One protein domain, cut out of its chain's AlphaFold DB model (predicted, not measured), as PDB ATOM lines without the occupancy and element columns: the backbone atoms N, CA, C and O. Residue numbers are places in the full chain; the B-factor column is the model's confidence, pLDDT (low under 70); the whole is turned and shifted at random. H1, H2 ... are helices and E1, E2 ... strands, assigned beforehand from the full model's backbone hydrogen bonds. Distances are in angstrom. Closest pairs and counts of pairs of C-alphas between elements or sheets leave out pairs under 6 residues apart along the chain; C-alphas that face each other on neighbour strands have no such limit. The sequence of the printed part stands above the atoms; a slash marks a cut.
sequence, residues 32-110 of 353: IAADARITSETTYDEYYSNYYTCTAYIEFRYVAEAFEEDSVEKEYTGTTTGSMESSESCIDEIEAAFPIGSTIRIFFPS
ATOM      1  N   ILE A  32      -8.400  -3.924  22.471       86.31
ATOM      2  CA  ILE A  32      -7.823  -5.260  22.436       86.31
ATOM      3  C   ILE A  32      -8.093  -5.918  23.788       86.31
ATOM      4  O   ILE A  32      -7.856  -5.330  24.844       86.31
ATOM      5  N   ALA A  33      -8.626  -7.139  23.754       89.88
ATOM      6  CA  ALA A  33      -8.826  -7.941  24.951       89.88
ATOM      7  C   ALA A  33      -7.527  -8.672  25.310       89.88
ATOM      8  O   ALA A  33      -6.948  -9.344  24.457       89.88
ATOM      9  N   ALA A  34      -7.118  -8.597  26.573       90.75
ATOM     10  CA  ALA A  34      -5.978  -9.341  27.090       90.75
ATOM     11  C   ALA A  34      -6.283  -9.977  28.445       90.75
ATOM     12  O   ALA A  34      -7.097  -9.480  29.229       90.75
ATOM     13  N   ASP A  35      -5.606 -11.089  28.712       92.62
ATOM     14  CA  ASP A  35      -5.696 -11.790  29.983       92.62
ATOM     15  C   ASP A  35      -4.543 -11.317  30.885       92.62
ATOM     16  O   ASP A  35      -3.368 -11.599  30.645       92.62
ATOM     17  N   ALA A  36      -4.890 -10.573  31.929       93.44
ATOM     18  CA  ALA A  36      -3.959 -10.065  32.922       93.44
ATOM     19  C   ALA A  36      -3.808 -11.048  34.085       93.44
ATOM     20  O   ALA A  36      -4.798 -11.572  34.586       93.44
ATOM     21  N   ARG A  37      -2.584 -11.288  34.553       95.19
ATOM     22  CA  ARG A  37      -2.289 -12.182  35.682       95.19
ATOM     23  C   ARG A  37      -2.191 -11.408  36.989       95.19
ATOM     24  O   ARG A  37      -1.416 -10.460  37.072       95.19
ATOM     25  N   ILE A  38      -2.913 -11.857  38.013       95.31
ATOM     26  CA  ILE A  38      -2.834 -11.314  39.374       95.31
ATOM     27  C   ILE A  38      -1.473 -11.658  39.990       95.31
ATOM     28  O   ILE A  38      -1.060 -12.823  39.996       95.31
ATOM     29  N   THR A  39      -0.777 -10.656  40.519       94.00
ATOM     30  CA  THR A  39       0.548 -10.799  41.134       94.00
ATOM     31  C   THR A  39       0.459 -11.068  42.631       94.00
ATOM     32  O   THR A  39      -0.571 -10.864  43.276       94.00
ATOM     33  N   SER A  40       1.587 -11.485  43.207       92.44
ATOM     34  CA  SER A  40       1.762 -11.630  44.656       92.44
ATOM     35  C   SER A  40       1.804 -10.301  45.419       92.44
ATOM     36  O   SER A  40       1.939 -10.320  46.635       92.44
ATOM     37  N   GLU A  41       1.746  -9.162  44.721       92.00
ATOM     38  CA  GLU A  41       1.680  -7.823  45.327       92.00
ATOM     39  C   GLU A  41       0.238  -7.467  45.740       92.00
ATOM     40  O   GLU A  41       0.012  -6.503  46.468       92.00
ATOM     41  N   THR A  42      -0.737  -8.295  45.339       91.69
ATOM     42  CA  THR A  42      -2.139  -8.178  45.751       91.69
ATOM     43  C   THR A  42      -2.281  -8.313  47.265       91.69
ATOM     44  O   THR A  42      -1.766  -9.257  47.866       91.69
ATOM     45  N   THR A  43      -3.009  -7.379  47.878       94.56
ATOM     46  CA  THR A  43      -3.258  -7.357  49.327       94.56
ATOM     47  C   THR A  43      -4.747  -7.415  49.639       94.56
ATOM     48  O   THR A  43      -5.575  -6.941  48.860       94.56
ATOM     49  N   TYR A  44      -5.077  -7.984  50.796       93.19
ATOM     50  CA  TYR A  44      -6.443  -8.134  51.286       93.19
ATOM     51  C   TYR A  44      -6.561  -7.437  52.635       93.19
ATOM     52  O   TYR A  44      -5.685  -7.576  53.490       93.19
ATOM     53  N   ASP A  45      -7.630  -6.673  52.804       93.69
ATOM     54  CA  ASP A  45      -7.951  -5.982  54.045       93.69
ATOM     55  C   ASP A  45      -9.382  -6.319  54.457       93.69
ATOM     56  O   ASP A  45     -10.272  -6.477  53.615       93.69
ATOM     57  N   GLU A  46      -9.602  -6.413  55.761       94.75
ATOM     58  CA  GLU A  46     -10.909  -6.647  56.353       94.75
ATOM     59  C   GLU A  46     -11.195  -5.559  57.379       94.75
ATOM     60  O   GLU A  46     -10.435  -5.317  58.318       94.75
ATOM     61  N   TYR A  47     -12.354  -4.929  57.221       93.12
ATOM     62  CA  TYR A  47     -12.825  -3.909  58.133       93.12
ATOM     63  C   TYR A  47     -14.206  -4.266  58.677       93.12
ATOM     64  O   TYR A  47     -15.166  -4.445  57.923       93.12
ATOM     65  N   TYR A  48     -14.319  -4.324  60.005       92.88
ATOM     66  CA  TYR A  48     -15.590  -4.538  60.689       92.88
ATOM     67  C   TYR A  48     -16.195  -3.212  61.155       92.88
ATOM     68  O   TYR A  48     -15.588  -2.466  61.927       92.88
ATOM     69  N   SER A  49     -17.431  -2.943  60.723       89.19
ATOM     70  CA  SER A  49     -18.225  -1.809  61.209       89.19
ATOM     71  C   SER A  49     -19.561  -2.272  61.796       89.19
ATOM     72  O   SER A  49     -19.717  -2.319  63.012       89.19
ATOM     73  N   ASN A  50     -20.506  -2.655  60.933       91.06
ATOM     74  CA  ASN A  50     -21.766  -3.331  61.286       91.06
ATOM     75  C   ASN A  50     -21.921  -4.681  60.559       91.06
ATOM     76  O   ASN A  50     -22.756  -5.499  60.932       91.06
ATOM     77  N   TYR A  51     -21.127  -4.867  59.511       91.94
ATOM     78  CA  TYR A  51     -20.891  -6.067  58.725       91.94
ATOM     79  C   TYR A  51     -19.392  -6.062  58.378       91.94
ATOM     80  O   TYR A  51     -18.734  -5.018  58.505       91.94
ATOM     81  N   TYR A  52     -18.848  -7.210  57.992       93.00
ATOM     82  CA  TYR A  52     -17.477  -7.313  57.507       93.00
ATOM     83  C   TYR A  52     -17.423  -6.797  56.073       93.00
ATOM     84  O   TYR A  52     -18.208  -7.215  55.224       93.00
ATOM     85  N   THR A  53     -16.532  -5.843  55.816       95.50
ATOM     86  CA  THR A  53     -16.209  -5.372  54.469       95.50
ATOM     87  C   THR A  53     -14.808  -5.846  54.140       95.50
ATOM     88  O   THR A  53     -13.847  -5.387  54.758       95.50
ATOM     89  N   CYS A  54     -14.694  -6.747  53.174       95.69
ATOM     90  CA  CYS A  54     -13.409  -7.239  52.703       95.69
ATOM     91  C   CYS A  54     -13.061  -6.547  51.395       95.69
ATOM     92  O   CYS A  54     -13.894  -6.463  50.490       95.69
ATOM     93  N   THR A  55     -11.842  -6.024  51.307       95.06
ATOM     94  CA  THR A  55     -11.338  -5.302  50.140       95.06
ATOM     95  C   THR A  55     -10.065  -5.972  49.647       95.06
ATOM     96  O   THR A  55      -9.119  -6.148  50.407       95.06
ATOM     97  N   ALA A  56     -10.036  -6.330  48.367       95.31
ATOM     98  CA  ALA A  56      -8.857  -6.815  47.670       95.31
ATOM     99  C   ALA A  56      -8.284  -5.682  46.822       95.31
ATOM    100  O   ALA A  56      -8.946  -5.186  45.908       95.31
ATOM    101  N   TYR A  57      -7.049  -5.293  47.109       95.50
ATOM    102  CA  TYR A  57      -6.247  -4.409  46.272       95.50
ATOM    103  C   TYR A  57      -5.456  -5.281  45.305       95.50
ATOM    104  O   TYR A  57      -4.385  -5.783  45.637       95.50
ATOM    105  N   ILE A  58      -6.040  -5.507  44.134       95.00
ATOM    106  CA  ILE A  58      -5.555  -6.443  43.125       95.00
ATOM    107  C   ILE A  58      -4.524  -5.735  42.263       95.00
ATOM    108  O   ILE A  58      -4.834  -4.759  41.577       95.00
ATOM    109  N   GLU A  59      -3.311  -6.266  42.258       95.44
ATOM    110  CA  GLU A  59      -2.262  -5.865  41.334       95.44
ATOM    111  C   GLU A  59      -2.097  -6.948  40.273       95.44
ATOM    112  O   GLU A  59      -2.055  -8.143  40.573       95.44
ATOM    113  N   PHE A  60      -2.052  -6.544  39.008       95.19
ATOM    114  CA  PHE A  60      -1.985  -7.470  37.889       95.19
ATOM    115  C   PHE A  60      -1.006  -7.000  36.822       95.19
ATOM    116  O   PHE A  60      -0.712  -5.812  36.686       95.19
ATOM    117  N   ARG A  61      -0.509  -7.957  36.040       94.25
ATOM    118  CA  ARG A  61       0.390  -7.718  34.912       94.25
ATOM    119  C   ARG A  61      -0.182  -8.304  33.642       94.25
ATOM    120  O   ARG A  61      -0.765  -9.387  33.664       94.25
ATOM    121  N   TYR A  62      -0.015  -7.597  32.540       93.25
ATOM    122  CA  TYR A  62      -0.449  -8.039  31.223       93.25
ATOM    123  C   TYR A  62       0.595  -7.681  30.185       93.25
ATOM    124  O   TYR A  62       1.377  -6.749  30.356       93.25
ATOM    125  N   VAL A  63       0.605  -8.449  29.106       89.50
ATOM    126  CA  VAL A  63       1.469  -8.194  27.961       89.50
ATOM    127  C   VAL A  63       0.608  -7.557  26.886       89.50
ATOM    128  O   VAL A  63      -0.456  -8.082  26.554       89.50
ATOM    129  N   ALA A  64       1.061  -6.421  26.371       85.44
ATOM    130  CA  ALA A  64       0.482  -5.806  25.190       85.44
ATOM    131  C   ALA A  64       1.553  -5.741  24.102       85.44
ATOM    132  O   ALA A  64       2.715  -5.413  24.366       85.44
ATOM    133  N   GLU A  65       1.157  -6.071  22.877       74.00
ATOM    134  CA  GLU A  65       1.995  -5.858  21.705       74.00
ATOM    135  C   GLU A  65       2.091  -4.347  21.472       74.00
ATOM    136  O   GLU A  65       1.090  -3.677  21.206       74.00
ATOM    137  N   ALA A  66       3.289  -3.787  21.638       62.91
ATOM    138  CA  ALA A  66       3.526  -2.397  21.292       62.91
ATOM    139  C   ALA A  66       3.522  -2.270  19.762       62.91
ATOM    140  O   ALA A  66       4.265  -2.968  19.080       62.91
ATOM    141  N   PHE A  67       2.715  -1.352  19.229       60.00
ATOM    142  CA  PHE A  67       2.625  -1.053  17.791       60.00
ATOM    143  C   PHE A  67       3.875  -0.354  17.208       60.00
ATOM    144  O   PHE A  67       3.839   0.125  16.073       60.00
ATOM    145  N   GLU A  68       4.979  -0.265  17.957       58.50
ATOM    146  CA  GLU A  68       6.249   0.228  17.421       58.50
ATOM    147  C   GLU A  68       6.913  -0.837  16.536       58.50
ATOM    148  O   GLU A  68       6.757  -2.034  16.746       58.50
ATOM    149  N   GLU A  69       7.649  -0.372  15.524       59.91
ATOM    150  CA  GLU A  69       8.189  -1.112  14.364       59.91
ATOM    151  C   GLU A  69       9.104  -2.315  14.705       59.91
ATOM    152  O   GLU A  69       9.474  -3.084  13.822       59.91
ATOM    153  N   ASP A  70       9.400  -2.521  15.988       58.38
ATOM    154  CA  ASP A  70      10.025  -3.713  16.552       58.38
ATOM    155  C   ASP A  70       9.034  -4.333  17.552       58.38
ATOM    156  O   ASP A  70       8.817  -3.796  18.639       58.38
ATOM    157  N   SER A  71       8.413  -5.454  17.170       61.78
ATOM    158  CA  SER A  71       7.376  -6.186  17.912       61.78
ATOM    159  C   SER A  71       7.905  -6.784  19.224       61.78
ATOM    160  O   SER A  71       8.084  -7.998  19.358       61.78
ATOM    161  N   VAL A  72       8.216  -5.928  20.190       71.25
ATOM    162  CA  VAL A  72       8.659  -6.319  21.522       71.25
ATOM    163  C   VAL A  72       7.428  -6.387  22.413       71.25
ATOM    164  O   VAL A  72       6.789  -5.372  22.694       71.25
ATOM    165  N   GLU A  73       7.103  -7.598  22.864       78.31
ATOM    166  CA  GLU A  73       6.147  -7.823  23.945       78.31
ATOM    167  C   GLU A  73       6.559  -6.979  25.153       78.31
ATOM    168  O   GLU A  73       7.616  -7.195  25.756       78.31
ATOM    169  N   LYS A  74       5.737  -5.985  25.491       85.31
ATOM    170  CA  LYS A  74       5.982  -5.121  26.637       85.31
ATOM    171  C   LYS A  74       5.015  -5.485  27.748       85.31
ATOM    172  O   LYS A  74       3.810  -5.616  27.537       85.31
ATOM    173  N   GLU A  75       5.570  -5.668  28.938       89.62
ATOM    174  CA  GLU A  75       4.797  -5.947  30.140       89.62
ATOM    175  C   GLU A  75       4.308  -4.630  30.755       89.62
ATOM    176  O   GLU A  75       5.078  -3.685  30.958       89.62
ATOM    177  N   TYR A  76       3.014  -4.581  31.046       90.62
ATOM    178  CA  TYR A  76       2.323  -3.478  31.694       90.62
ATOM    179  C   TYR A  76       1.778  -3.946  33.039       90.62
ATOM    180  O   TYR A  76       1.415  -5.113  33.214       90.62
ATOM    181  N   THR A  77       1.712  -3.026  33.996       92.31
ATOM    182  CA  THR A  77       1.137  -3.273  35.319       92.31
ATOM    183  C   THR A  77      -0.127  -2.442  35.501       92.31
ATOM    184  O   THR A  77      -0.241  -1.327  34.988       92.31
ATOM    185  N   GLY A  78      -1.102  -2.998  36.212       91.56
ATOM    186  CA  GLY A  78      -2.359  -2.337  36.535       91.56
ATOM    187  C   GLY A  78      -2.805  -2.671  37.951       91.56
ATOM    188  O   GLY A  78      -2.394  -3.676  38.533       91.56
ATOM    189  N   THR A  79      -3.642  -1.806  38.515       93.75
ATOM    190  CA  THR A  79      -4.231  -1.995  39.845       93.75
ATOM    191  C   THR A  79      -5.749  -1.864  39.793       93.75
ATOM    192  O   THR A  79      -6.315  -1.087  39.020       93.75
ATOM    193  N   THR A  80      -6.449  -2.653  40.593       93.75
ATOM    194  CA  THR A  80      -7.903  -2.560  40.735       93.75
ATOM    195  C   THR A  80      -8.320  -2.946  42.143       93.75
ATOM    196  O   THR A  80      -7.532  -3.486  42.915       93.75
ATOM    197  N   THR A  81      -9.559  -2.634  42.499       93.75
ATOM    198  CA  THR A  81     -10.098  -2.910  43.829       93.75
ATOM    199  C   THR A  81     -11.371  -3.727  43.713       93.75
ATOM    200  O   THR A  81     -12.332  -3.278  43.088       93.75
ATOM    201  N   GLY A  82     -11.384  -4.903  44.333       91.75
ATOM    202  CA  GLY A  82     -12.591  -5.690  44.563       91.75
ATOM    203  C   GLY A  82     -13.059  -5.508  46.002       91.75
ATOM    204  O   GLY A  82     -12.233  -5.451  46.906       91.75
ATOM    205  N   SER A  83     -14.364  -5.418  46.235       92.88
ATOM    206  CA  SER A  83     -14.918  -5.347  47.590       92.88
ATOM    207  C   SER A  83     -16.124  -6.263  47.734       92.88
ATOM    208  O   SER A  83     -16.950  -6.325  46.821       92.88
ATOM    209  N   MET A  84     -16.258  -6.915  48.885       91.25
ATOM    210  CA  MET A  84     -17.457  -7.662  49.261       91.25
ATOM    211  C   MET A  84     -17.889  -7.343  50.689       91.25
ATOM    212  O   MET A  84     -17.086  -6.922  51.521       91.25
ATOM    213  N   GLU A  85     -19.171  -7.562  50.958       92.81
ATOM    214  CA  GLU A  85     -19.780  -7.360  52.268       92.81
ATOM    215  C   GLU A  85     -20.367  -8.687  52.754       92.81
ATOM    216  O   GLU A  85     -21.089  -9.353  52.009       92.81
ATOM    217  N   SER A  86     -20.082  -9.061  54.000       91.19
ATOM    218  CA  SER A  86     -20.589 -10.290  54.618       91.19
ATOM    219  C   SER A  86     -20.948 -10.080  56.090       91.19
ATOM    220  O   SER A  86     -20.467  -9.164  56.761       91.19
ATOM    221  N   SER A  87     -21.835 -10.929  56.613       91.50
ATOM    222  CA  SER A  87     -22.156 -10.973  58.045       91.50
ATOM    223  C   SER A  87     -21.057 -11.629  58.883       91.50
ATOM    224  O   SER A  87     -21.027 -11.438  60.097       91.50
ATOM    225  N   GLU A  88     -20.172 -12.391  58.245       92.25
ATOM    226  CA  GLU A  88     -19.037 -13.086  58.857       92.25
ATOM    227  C   GLU A  88     -17.732 -12.638  58.192       92.25
ATOM    228  O   GLU A  88     -17.771 -11.897  57.208       92.25
ATOM    229  N   SER A  89     -16.586 -13.041  58.750       92.00
ATOM    230  CA  SER A  89     -15.293 -12.718  58.145       92.00
ATOM    231  C   SER A  89     -15.257 -13.226  56.705       92.00
ATOM    232  O   SER A  89     -15.561 -14.390  56.448       92.00
ATOM    233  N   CYS A  90     -14.927 -12.337  55.773       93.50
ATOM    234  CA  CYS A  90     -14.983 -12.590  54.330       93.50
ATOM    235  C   CYS A  90     -13.594 -12.612  53.681       93.50
ATOM    236  O   CYS A  90     -13.484 -12.568  52.455       93.50
ATOM    237  N   ILE A  91     -12.528 -12.653  54.492       93.56
ATOM    238  CA  ILE A  91     -11.148 -12.624  53.997       93.56
ATOM    239  C   ILE A  91     -10.859 -13.858  53.125       93.56
ATOM    240  O   ILE A  91     -10.406 -13.724  51.991       93.56
ATOM    241  N   ASP A  92     -11.259 -15.046  53.582       93.56
ATOM    242  CA  ASP A  92     -11.068 -16.296  52.841       93.56
ATOM    243  C   ASP A  92     -11.896 -16.314  51.544       93.56
ATOM    244  O   ASP A  92     -11.469 -16.847  50.519       93.56
ATOM    245  N   GLU A  93     -13.087 -15.710  51.567       92.75
ATOM    246  CA  GLU A  93     -13.985 -15.636  50.410       92.75
ATOM    247  C   GLU A  93     -13.432 -14.707  49.328       92.75
ATOM    248  O   GLU A  93     -13.472 -15.046  48.143       92.75
ATOM    249  N   ILE A  94     -12.894 -13.546  49.716       93.81
ATOM    250  CA  ILE A  94     -12.309 -12.603  48.761       93.81
ATOM    251  C   ILE A  94     -10.974 -13.108  48.204       93.81
ATOM    252  O   ILE A  94     -10.711 -12.926  47.013       93.81
ATOM    253  N   GLU A  95     -10.177 -13.810  49.011       92.44
ATOM    254  CA  GLU A  95      -8.965 -14.498  48.555       92.44
ATOM    255  C   GLU A  95      -9.295 -15.636  47.578       92.44
ATOM    256  O   GLU A  95      -8.629 -15.793  46.552       92.44
ATOM    257  N   ALA A  96     -10.361 -16.398  47.845       92.06
ATOM    258  CA  ALA A  96     -10.842 -17.438  46.940       92.06
ATOM    259  C   ALA A  96     -11.439 -16.867  45.642       92.06
ATOM    260  O   ALA A  96     -11.367 -17.519  44.597       92.06
ATOM    261  N   ALA A  97     -12.018 -15.664  45.690       91.88
ATOM    262  CA  ALA A  97     -12.549 -14.974  44.519       91.88
ATOM    263  C   ALA A  97     -11.441 -14.407  43.615       91.88
ATOM    264  O   ALA A  97     -11.578 -14.448  42.390       91.88
ATOM    265  N   PHE A  98     -10.341 -13.917  44.196       92.50
ATOM    266  CA  PHE A  98      -9.219 -13.312  43.468       92.50
ATOM    267  C   PHE A  98      -7.871 -13.968  43.798       92.50
ATOM    268  O   PHE A  98      -6.955 -13.288  44.254       92.50
ATOM    269  N   PRO A  99      -7.687 -15.274  43.542       93.12
ATOM    270  CA  PRO A  99      -6.473 -15.955  43.957       93.12
ATOM    271  C   PRO A  99      -5.252 -15.449  43.182       93.12
ATOM    272  O   PRO A  99      -5.309 -15.195  41.972       93.12
ATOM    273  N   ILE A 100      -4.118 -15.350  43.874       93.88
ATOM    274  CA  ILE A 100      -2.836 -14.960  43.277       93.88
ATOM    275  C   ILE A 100      -2.482 -15.933  42.144       93.88
ATOM    276  O   ILE A 100      -2.580 -17.152  42.292       93.88
ATOM    277  N   GLY A 101      -2.061 -15.394  40.999       90.56
ATOM    278  CA  GLY A 101      -1.748 -16.169  39.800       90.56
ATOM    279  C   GLY A 101      -2.953 -16.493  38.911       90.56
ATOM    280  O   GLY A 101      -2.758 -17.066  37.838       90.56
ATOM    281  N   SER A 102      -4.172 -16.113  39.307       93.62
ATOM    282  CA  SER A 102      -5.335 -16.175  38.416       93.62
ATOM    283  C   SER A 102      -5.285 -15.105  37.327       93.62
ATOM    284  O   SER A 102      -4.498 -14.157  37.388       93.62
ATOM    285  N   THR A 103      -6.107 -15.289  36.295       93.38
ATOM    286  CA  THR A 103      -6.204 -14.380  35.153       93.38
ATOM    287  C   THR A 103      -7.522 -13.622  35.167       93.38
ATOM    288  O   THR A 103      -8.584 -14.242  35.258       93.38
ATOM    289  N   ILE A 104      -7.461 -12.305  35.003       92.69
ATOM    290  CA  ILE A 104      -8.613 -11.423  34.816       92.69
ATOM    291  C   ILE A 104      -8.592 -10.858  33.400       92.69
ATOM    292  O   ILE A 104      -7.533 -10.573  32.845       92.69
ATOM    293  N   ARG A 105      -9.770 -10.698  32.801       92.19
ATOM    294  CA  ARG A 105      -9.879 -10.123  31.462       92.19
ATOM    295  C   ARG A 105      -9.923  -8.607  31.548       92.19
ATOM    296  O   ARG A 105     -10.748  -8.057  32.276       92.19
ATOM    297  N   ILE A 106      -9.067  -7.962  30.771       93.81
ATOM    298  CA  ILE A 106      -9.040  -6.514  30.604       93.81
ATOM    299  C   ILE A 106      -9.145  -6.155  29.124       93.81
ATOM    300  O   ILE A 106      -8.865  -6.970  28.244       93.81
ATOM    301  N   PHE A 107      -9.535  -4.917  28.869       91.06
ATOM    302  CA  PHE A 107      -9.568  -4.310  27.552       91.06
ATOM    303  C   PHE A 107      -8.726  -3.045  27.601       91.06
ATOM    304  O   PHE A 107      -8.911  -2.223  28.492       91.06
ATOM    305  N   PHE A 108      -7.808  -2.876  26.662       89.88
ATOM    306  CA  PHE A 108      -7.022  -1.651  26.536       89.88
ATOM    307  C   PHE A 108      -7.123  -1.125  25.103       89.88
ATOM    308  O   PHE A 108      -7.321  -1.919  24.178       89.88
ATOM    309  N   PRO A 109      -7.040   0.195  24.891       87.38
ATOM    310  CA  PRO A 109      -7.060   0.751  23.554       87.38
ATOM    311  C   PRO A 109      -5.736   0.480  22.829       87.38
ATOM    312  O   PRO A 109      -4.667   0.589  23.428       87.38
ATOM    313  N   SER A 110      -5.798   0.178  21.531       83.00
ATOM    314  CA  SER A 110      -4.630  -0.086  20.673       83.00
ATOM    315  C   SER A 110      -3.594   1.038  20.706       83.00
ATOM    316  O   SER A 110      -2.393   0.785  20.647       83.00
TER     317      SER A 110
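Overview. This is residues 32 to 110 of the 353 residues of an uncharacterized protein of Euryarchaeota archaeon TMED99 (UniProt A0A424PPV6). A long, twisted ribbon of E3 and E4 has E2 beside one end, E1 with E5 farther along, and H1 over one face. The 79 printed residues, mostly strand, include one branched antiparallel sheet and a helix, ordered E1 E2 E3 E4 H1 E5. This loose rod spans 55 by 21 by 14 A, radius of gyration of the C-alphas 15.7 A.

Along the chain. Find E1, residues 32 to 38, beginning at C-alpha 32 (-7.823, -5.260, 22.436). E2 is 43 to 48; E3, 52 to 65, and E4, 73 to 86, each span 40.8 A. H1 is 91 to 97; E5, 103 to 109, ends at (-7.060, 0.751, 23.554).

Arrangement. E2, E3 and E4 form a meander, each strand antiparallel to the one before; N 45 to O 55 is 2.9 A, N 58 to O 80 2.8 A. E1 is on E2's side of E3, N 37 to O 61 2.8 A; E5 pairs with E1, N 34 to O 106 2.9 A. H1, every O i to N i+4 pair within hydrogen-bond range, is on the sheet; C-alphas 91 and 54 of E3 are closest, 6.0 A.

Size, cuts and confidence. C-alphas 50 and 69 are farthest apart, 55.7 A. The printed part has no cut; residues 66 to 71 have pLDDT under 70.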